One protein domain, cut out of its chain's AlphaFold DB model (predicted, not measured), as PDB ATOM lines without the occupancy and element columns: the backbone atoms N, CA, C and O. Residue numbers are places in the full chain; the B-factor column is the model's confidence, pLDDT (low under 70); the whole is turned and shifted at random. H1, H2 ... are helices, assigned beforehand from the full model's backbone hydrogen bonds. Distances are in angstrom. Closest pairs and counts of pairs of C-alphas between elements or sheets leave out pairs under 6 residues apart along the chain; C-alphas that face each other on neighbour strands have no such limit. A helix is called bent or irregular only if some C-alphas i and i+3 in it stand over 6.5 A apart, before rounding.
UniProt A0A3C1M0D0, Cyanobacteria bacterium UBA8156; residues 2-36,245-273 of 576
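This is residues 2 to 36 and 245 to 273 of the 576 residues of a protein of Cyanobacteria bacterium UBA8156 (UniProt A0A3C1M0D0). Two pairs of short helices make this small model: a helical hairpin of H1 and H2 at one end, and H3 with H4 at the other. Between the pairs H2 comes near H4, and residues 245 to 253 run from the H1 and H2 end to H3. The printed part has 64 residues with four named helices, H1, H2, H3 and H4 along the chain, and no named strand; the class is all helix, though under half of the residues are in named elements. It is compact, with a radius of gyration of the C-alphas of 11.4 A, and spans 32 by 25 by 16 A.

Start at H1, residues 10 to 16, and go on to H2, residues 21 to 27. This helical hairpin touches closest at the C-alphas of Asp 12 and Val 23, 5.5 A apart; the helices run opposite ways at a tilt of 38 degrees, only just steep. Next look at H4, residues 262 to 273: it is close to H2 but not clearly touching, with the closest C-alphas, Tyr 25 and Gly 264, 6.6 A apart. H3, residues 254 to 258, is close to H4 but not clearly touching, the closest C-alphas being Cys 256 and Phe 265 at 7.4 A. H1 is apart from H3 and H4, and H2 is apart from H3. In H1 and H2 every O i to N i+4 pair is within hydrogen-bond range; H4 has 5 of 8, and H3 has 0 of 1 beside 1 of 2 O i to N i+3 pairs.

Find C-alpha 10 at (10.248, 5.082, 33.072), where H1 begins its 9.7 A; H2 measures 10.4 A. H3, 8.7 A, is only just irregular, with C-alphas 255 and 258 6.7 A apart. H4, 10.0 A, is irregular, with C-alphas 268 and 271 9.5 A apart, and ends at C-alpha 273 at (1.748, 32.177, 41.727).

The C-alphas farthest apart, Tyr 7 and Glu 271, are 33.1 A apart. Residues 37 to 244 are not printed, and C-alphas 36 and 245 stand 24.6 A apart across this cut, in the link from H2 to H3. The links H1 to H2 and H3 to H4 are tight. Look for pLDDT under 70 at residues 2 to 4 and 34 to 36.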
ATOM      1  N   ALA A   2      15.304  10.710  48.784       39.25
ATOM      2  CA  ALA A   2      15.112  10.196  47.431       39.25
ATOM      3  C   ALA A   2      16.490   9.903  46.825       39.25
ATOM      4  O   ALA A   2      17.396  10.728  46.937       39.25
ATOM      5  N   PHE A   3      16.674   8.727  46.224       51.69
ATOM      6  CA  PHE A   3      17.893   8.455  45.473       51.69
ATOM      7  C   PHE A   3      17.972   9.434  44.302       51.69
ATOM      8  O   PHE A   3      17.149   9.365  43.387       51.69
ATOM      9  N   SER A   4      18.972  10.312  44.303       61.19
ATOM     10  CA  SER A   4      19.379  10.990  43.076       61.19
ATOM     11  C   SER A   4      20.085   9.957  42.200       61.19
ATOM     12  O   SER A   4      21.291   9.740  42.294       61.19
ATOM     13  N   LEU A   5      19.298   9.210  41.424       72.88
ATOM     14  CA  LEU A   5      19.830   8.325  40.395       72.88
ATOM     15  C   LEU A   5      20.147   9.181  39.169       72.88
ATOM     16  O   LEU A   5      19.214   9.800  38.640       72.88
ATOM     17  N   PRO A   6      21.397   9.169  38.672       83.19
ATOM     18  CA  PRO A   6      21.803   9.987  37.530       83.19
ATOM     19  C   PRO A   6      21.221   9.493  36.193       83.19
ATOM     20  O   PRO A   6      21.491  10.084  35.156       83.19
ATOM     21  N   TYR A   7      20.413   8.429  36.212       90.75
ATOM     22  CA  TYR A   7      19.857   7.775  35.031       90.75
ATOM     23  C   TYR A   7      18.398   8.151  34.780       90.75
ATOM     24  O   TYR A   7      17.609   8.274  35.723       90.75
ATOM     25  N   PHE A   8      18.018   8.261  33.510       93.31
ATOM     26  CA  PHE A   8      16.625   8.405  33.093       93.31
ATOM     27  C   PHE A   8      15.860   7.091  33.309       93.31
ATOM     28  O   PHE A   8      16.361   6.005  33.017       93.31
ATOM     29  N   THR A   9      14.643   7.175  33.845       93.38
ATOM     30  CA  THR A   9      13.801   6.009  34.154       93.38
ATOM     31  C   THR A   9      12.404   6.148  33.558       93.38
ATOM     32  O   THR A   9      11.948   7.247  33.241       93.38
ATOM     33  N   ILE A  10      11.653   5.045  33.501       92.31
ATOM     34  CA  ILE A  10      10.248   5.082  33.072       92.31
ATOM     35  C   ILE A  10       9.371   5.988  33.958       92.31
ATOM     36  O   ILE A  10       8.434   6.624  33.476       92.31
ATOM     37  N   ALA A  11       9.688   6.109  35.251       89.50
ATOM     38  CA  ALA A  11       8.987   7.030  36.142       89.50
ATOM     39  C   ALA A  11       9.211   8.494  35.729       89.50
ATOM     40  O   ALA A  11       8.282   9.301  35.787       89.50
ATOM     41  N   ASP A  12      10.418   8.830  35.265       92.25
ATOM     42  CA  ASP A  12      10.740  10.160  34.747       92.25
ATOM     43  C   ASP A  12       9.987  10.436  33.439       92.25
ATOM     44  O   ASP A  12       9.402  11.509  33.290       92.25
ATOM     45  N   TRP A  13       9.894   9.447  32.541       93.94
ATOM     46  CA  TRP A  13       9.050   9.537  31.345       93.94
ATOM     47  C   TRP A  13       7.585   9.828  31.691       93.94
ATOM     48  O   TRP A  13       6.992  10.771  31.162       93.94
ATOM     49  N   HIS A  14       6.990   9.068  32.615       91.06
ATOM     50  CA  HIS A  14       5.597   9.285  33.006       91.06
ATOM     51  C   HIS A  14       5.363  10.672  33.623       91.06
ATOM     52  O   HIS A  14       4.328  11.280  33.344       91.06
ATOM     53  N   ARG A  15       6.324  11.226  34.379       90.00
ATOM     54  CA  ARG A  15       6.253  12.629  34.836       90.00
ATOM     55  C   ARG A  15       6.320  13.605  33.659       90.00
ATOM     56  O   ARG A  15       5.476  14.504  33.567       90.00
ATOM     57  N   ALA A  16       7.271  13.394  32.746       92.81
ATOM     58  CA  ALA A  16       7.511  14.249  31.583       92.81
ATOM     59  C   ALA A  16       6.285  14.379  30.669       92.81
ATOM     60  O   ALA A  16       6.084  15.442  30.083       92.81
ATOM     61  N   ARG A  17       5.427  13.347  30.606       89.69
ATOM     62  CA  ARG A  17       4.157  13.384  29.856       89.69
ATOM     63  C   ARG A  17       3.206  14.489  30.310       89.69
ATOM     64  O   ARG A  17       2.411  14.955  29.503       89.69
ATOM     65  N   SER A  18       3.252  14.874  31.587       89.50
ATOM     66  CA  SER A  18       2.421  15.967  32.108       89.50
ATOM     67  C   SER A  18       3.126  17.324  32.043       89.50
ATOM     68  O   SER A  18       2.488  18.332  31.761       89.50
ATOM     69  N   CYS A  19       4.432  17.359  32.315       93.62
ATOM     70  CA  CYS A  19       5.277  18.549  32.224       93.62
ATOM     71  C   CYS A  19       6.746  18.111  32.306       93.62
ATOM     72  O   CYS A  19       7.142  17.457  33.274       93.62
ATOM     73  N   ARG A  20       7.575  18.486  31.324       93.50
ATOM     74  CA  ARG A  20       8.996  18.089  31.277       93.50
ATOM     75  C   ARG A  20       9.798  18.650  32.456       93.50
ATOM     76  O   ARG A  20      10.680  17.967  32.970       93.50
ATOM     77  N   THR A  21       9.430  19.829  32.966       95.00
ATOM     78  CA  THR A  21      10.070  20.449  34.142       95.00
ATOM     79  C   THR A  21       9.965  19.568  35.396       95.00
ATOM     80  O   THR A  21      10.858  19.571  36.238       95.00
ATOM     81  N   LYS A  22       8.903  18.757  35.524       93.25
ATOM     82  CA  LYS A  22       8.684  17.889  36.697       93.25
ATOM     83  C   LYS A  22       9.747  16.808  36.867       93.25
ATOM     84  O   LYS A  22       9.944  16.321  37.979       93.25
ATOM     85  N   VAL A  23      10.440  16.430  35.791       92.75
ATOM     86  CA  VAL A  23      11.562  15.484  35.867       92.75
ATOM     87  C   VAL A  23      12.664  16.050  36.760       92.75
ATOM     88  O   VAL A  23      13.109  15.367  37.681       92.75
ATOM     89  N   TYR A  24      13.020  17.321  36.555       93.12
ATOM     90  CA  TYR A  24      14.011  18.026  37.364       93.12
ATOM     91  C   TYR A  24      13.606  18.062  38.842       93.12
ATOM     92  O   TYR A  24      14.379  17.625  39.692       93.12
ATOM     93  N   TYR A  25      12.377  18.488  39.152       92.75
ATOM     94  CA  TYR A  25      11.898  18.567  40.539       92.75
ATOM     95  C   TYR A  25      11.900  17.208  41.245       92.75
ATOM     96  O   TYR A  25      12.380  17.096  42.374       92.75
ATOM     97  N   GLY A  26      11.451  16.151  40.560       89.88
ATOM     98  CA  GLY A  26      11.487  14.793  41.103       89.88
ATOM     99  C   GLY A  26      12.907  14.288  41.376       89.88
ATOM    100  O   GLY A  26      13.133  13.635  42.393       89.88
ATOM    101  N   LYS A  27      13.874  14.611  40.508       88.25
ATOM    102  CA  LYS A  27      15.289  14.224  40.671       88.25
ATOM    103  C   LYS A  27      16.016  15.015  41.756       88.25
ATOM    104  O   LYS A  27      16.911  14.472  42.394       88.25
ATOM    105  N   HIS A  28      15.599  16.255  42.000       89.94
ATOM    106  CA  HIS A  28      16.190  17.139  43.008       89.94
ATOM    107  C   HIS A  28      15.465  17.080  44.361       89.94
ATOM    108  O   HIS A  28      15.714  17.906  45.232       89.94
ATOM    109  N   GLY A  29      14.577  16.097  44.558       88.06
ATOM    110  CA  GLY A  29      13.970  15.823  45.862       88.06
ATOM    111  C   GLY A  29      12.961  16.872  46.329       88.06
ATOM    112  O   GLY A  29      12.758  17.008  47.534       88.06
ATOM    113  N   TYR A  30      12.325  17.600  45.406       91.50
ATOM    114  CA  TYR A  30      11.262  18.539  45.760       91.50
ATOM    115  C   TYR A  30      10.112  17.793  46.446       91.50
ATOM    116  O   TYR A  30       9.702  16.716  46.000       91.50
ATOM    117  N   ALA A  31       9.581  18.383  47.517       89.19
ATOM    118  CA  ALA A  31       8.441  17.829  48.235       89.19
ATOM    119  C   ALA A  31       7.206  17.757  47.324       89.19
ATOM    120  O   ALA A  31       6.926  18.692  46.566       89.19
ATOM    121  N   GLN A  32       6.482  16.641  47.409       87.50
ATOM    122  CA  GLN A  32       5.251  16.409  46.657       87.50
ATOM    123  C   GLN A  32       4.012  16.667  47.519       87.50
ATOM    124  O   GLN A  32       4.078  16.576  48.743       87.50
ATOM    125  N   THR A  33       2.875  16.959  46.887       79.88
ATOM    126  CA  THR A  33       1.588  17.168  47.573       79.88
ATOM    127  C   THR A  33       0.952  15.889  48.120       79.88
ATOM    128  O   THR A  33       0.196  15.974  49.082       79.88
ATOM    129  N   SER A  34       1.214  14.715  47.534       66.62
ATOM    130  CA  SER A  34       0.618  13.451  47.988       66.62
ATOM    131  C   SER A  34       1.392  12.852  49.164       66.62
ATOM    132  O   SER A  34       2.579  12.555  49.020       66.62
ATOM    133  N   GLY A  35       0.708  12.602  50.285       57.84
ATOM    134  CA  GLY A  35       1.284  11.915  51.449       57.84
ATOM    135  C   GLY A  35       1.512  10.412  51.240       57.84
ATOM    136  O   GLY A  35       2.414   9.843  51.851       57.84
ATOM    137  N   VAL A  36       0.750   9.776  50.338       61.53
ATOM    138  CA  VAL A  36       0.801   8.323  50.106       61.53
ATOM    139  C   VAL A  36       1.729   7.965  48.942       61.53
ATOM    140  O   VAL A  36       1.515   8.330  47.783       61.53
ATOM    141  N   MET A 245      18.751  15.336  32.967       85.38
ATOM    142  CA  MET A 245      17.778  15.734  33.984       85.38
ATOM    143  C   MET A 245      17.934  17.189  34.458       85.38
ATOM    144  O   MET A 245      17.492  17.535  35.557       85.38
ATOM    145  N   GLN A 246      18.541  18.049  33.634       89.50
ATOM    146  CA  GLN A 246      18.541  19.492  33.848       89.50
ATOM    147  C   GLN A 246      17.132  20.069  33.676       89.50
ATOM    148  O   GLN A 246      16.255  19.484  33.033       89.50
ATOM    149  N   LYS A 247      16.897  21.238  34.278       92.44
ATOM    150  CA  LYS A 247      15.590  21.897  34.246       92.44
ATOM    151  C   LYS A 247      15.246  22.346  32.825       92.44
ATOM    152  O   LYS A 247      15.788  23.324  32.320       92.44
ATOM    153  N   VAL A 248      14.291  21.660  32.204       92.19
ATOM    154  CA  VAL A 248      13.706  22.063  30.918       92.19
ATOM    155  C   VAL A 248      12.580  23.058  31.175       92.19
ATOM    156  O   VAL A 248      11.662  22.758  31.937       92.19
ATOM    157  N   ARG A 249      12.610  24.230  30.532       90.50
ATOM    158  CA  ARG A 249      11.523  25.214  30.641       90.50
ATOM    159  C   ARG A 249      10.303  24.745  29.846       90.50
ATOM    160  O   ARG A 249      10.317  24.744  28.621       90.50
ATOM    161  N   THR A 250       9.233  24.394  30.553       92.25
ATOM    162  CA  THR A 250       7.905  24.145  29.965       92.25
ATOM    163  C   THR A 250       7.070  25.431  30.052       92.25
ATOM    164  O   THR A 250       7.052  26.030  31.131       92.25
ATOM    165  N   PRO A 251       6.405  25.888  28.971       93.56
ATOM    166  CA  PRO A 251       5.502  27.041  29.026       93.56
ATOM    167  C   PRO A 251       4.404  26.863  30.077       93.56
ATOM    168  O   PRO A 251       3.956  25.743  30.303       93.56
ATOM    169  N   LEU A 252       3.958  27.954  30.705       95.12
ATOM    170  CA  LEU A 252       2.839  27.909  31.650       95.12
ATOM    171  C   LEU A 252       1.535  27.591  30.911       95.12
ATOM    172  O   LEU A 252       1.347  27.984  29.761       95.12
ATOM    173  N   GLY A 253       0.623  26.874  31.564       95.00
ATOM    174  CA  GLY A 253      -0.665  26.549  30.964       95.00
ATOM    175  C   GLY A 253      -1.599  25.782  31.899       95.00
ATOM    176  O   GLY A 253      -1.251  25.521  33.053       95.00
ATOM    177  N   PRO A 254      -2.774  25.351  31.402       94.81
ATOM    178  CA  PRO A 254      -3.774  24.645  32.208       94.81
ATOM    179  C   PRO A 254      -3.245  23.385  32.912       94.81
ATOM    180  O   PRO A 254      -3.679  23.049  34.012       94.81
ATOM    181  N   HIS A 255      -2.252  22.715  32.318       93.06
ATOM    182  CA  HIS A 255      -1.599  21.535  32.891       93.06
ATOM    183  C   HIS A 255      -0.901  21.807  34.242       93.06
ATOM    184  O   HIS A 255      -0.639  20.866  34.991       93.06
ATOM    185  N   CYS A 256      -0.609  23.071  34.576       94.75
ATOM    186  CA  CYS A 256       0.022  23.446  35.840       94.75
ATOM    187  C   CYS A 256      -0.920  23.353  37.052       94.75
ATOM    188  O   CYS A 256      -0.413  23.252  38.167       94.75
ATOM    189  N   LYS A 257      -2.254  23.360  36.862       92.31
ATOM    190  CA  LYS A 257      -3.250  23.388  37.958       92.31
ATOM    191  C   LYS A 257      -3.040  22.278  38.993       92.31
ATOM    192  O   LYS A 257      -3.235  22.496  40.181       92.31
ATOM    193  N   ASN A 258      -2.607  21.105  38.532       89.75
ATOM    194  CA  ASN A 258      -2.375  19.921  39.362       89.75
ATOM    195  C   ASN A 258      -0.879  19.587  39.477       89.75
ATOM    196  O   ASN A 258      -0.502  18.415  39.457       89.75
ATOM    197  N   CYS A 259       0.002  20.592  39.498       93.06
ATOM    198  CA  CYS A 259       1.425  20.354  39.733       93.06
ATOM    199  C   CYS A 259       1.623  19.713  41.112       93.06
ATOM    200  O   CYS A 259       1.261  20.299  42.128       93.06
ATOM    201  N   GLU A 260       2.226  18.525  41.155       91.44
ATOM    202  CA  GLU A 260       2.468  17.810  42.406       91.44
ATOM    203  C   GLU A 260       3.603  18.413  43.242       91.44
ATOM    204  O   GLU A 260       3.791  17.981  44.368       91.44
ATOM    205  N   PHE A 261       4.347  19.399  42.725       93.50
ATOM    206  CA  PHE A 261       5.467  20.051  43.411       93.50
ATOM    207  C   PHE A 261       5.118  21.512  43.748       93.50
ATOM    208  O   PHE A 261       5.294  22.371  42.881       93.50
ATOM    209  N   PRO A 262       4.670  21.844  44.976       93.38
ATOM    210  CA  PRO A 262       4.271  23.210  45.335       93.38
ATOM    211  C   PRO A 262       5.397  24.236  45.185       93.38
ATOM    212  O   PRO A 262       5.211  25.273  44.555       93.38
ATOM    213  N   ALA A 263       6.598  23.915  45.679       94.69
ATOM    214  CA  ALA A 263       7.766  24.784  45.520       94.69
ATOM    215  C   ALA A 263       8.163  24.940  44.040       94.69
ATOM    216  O   ALA A 263       8.498  26.033  43.599       94.69
ATOM    217  N   GLY A 264       8.051  23.865  43.252       95.19
ATOM    218  CA  GLY A 264       8.325  23.907  41.814       95.19
ATOM    219  C   GLY A 264       7.273  24.687  41.017       95.19
ATOM    220  O   GLY A 264       7.603  25.308  40.008       95.19
ATOM    221  N   PHE A 265       6.014  24.681  41.469       95.69
ATOM    222  CA  PHE A 265       4.952  25.530  40.934       95.69
ATOM    223  C   PHE A 265       5.277  27.005  41.187       95.69
ATOM    224  O   PHE A 265       5.330  27.769  40.228       95.69
ATOM    225  N   ALA A 266       5.580  27.372  42.436       95.81
ATOM    226  CA  ALA A 266       5.966  28.736  42.797       95.81
ATOM    227  C   ALA A 266       7.193  29.212  42.002       95.81
ATOM    228  O   ALA A 266       7.173  30.298  41.436       95.81
ATOM    229  N   GLU A 267       8.220  28.371  41.854       96.00
ATOM    230  CA  GLU A 267       9.412  28.706  41.064       96.00
ATOM    231  C   GLU A 267       9.100  28.899  39.568       96.00
ATOM    232  O   GLU A 267       9.678  29.764  38.914       96.00
ATOM    233  N   CYS A 268       8.198  28.097  38.994       95.88
ATOM    234  CA  CYS A 268       7.798  28.246  37.593       95.88
ATOM    235  C   CYS A 268       6.961  29.506  37.338       95.88
ATOM    236  O   CYS A 268       7.077  30.093  36.263       95.88
ATOM    237  N   TRP A 269       6.096  29.869  38.283       96.50
ATOM    238  CA  TRP A 269       5.109  30.937  38.124       96.50
ATOM    239  C   TRP A 269       5.595  32.297  38.644       96.50
ATOM    240  O   TRP A 269       5.119  33.324  38.163       96.50
ATOM    241  N   GLY A 270       6.552  32.330  39.575       96.19
ATOM    242  CA  GLY A 270       7.039  33.565  40.194       96.19
ATOM    243  C   GLY A 270       5.895  34.363  40.827       96.19
ATOM    244  O   GLY A 270       5.016  33.787  41.465       96.19
ATOM    245  N   GLU A 271       5.853  35.672  40.575       95.94
ATOM    246  CA  GLU A 271       4.793  36.569  41.067       95.94
ATOM    247  C   GLU A 271       3.376  36.122  40.667       95.94
ATOM    248  O   GLU A 271       2.424  36.311  41.426       95.94
ATOM    249  N   LEU A 272       3.220  35.458  39.513       96.69
ATOM    250  CA  LEU A 272       1.914  34.963  39.065       96.69
ATOM    251  C   LEU A 272       1.339  33.896  40.003       96.69
ATOM    252  O   LEU A 272       0.123  33.751  40.070       96.69
ATOM    253  N   ALA A 273       2.185  33.182  40.757       95.81
ATOM    254  CA  ALA A 273       1.748  32.177  41.727       95.81
ATOM    255  C   ALA A 273       0.943  32.778  42.890       95.81
ATOM    256  O   ALA A 273       0.205  32.059  43.564       95.81
TER     257      ALA A 273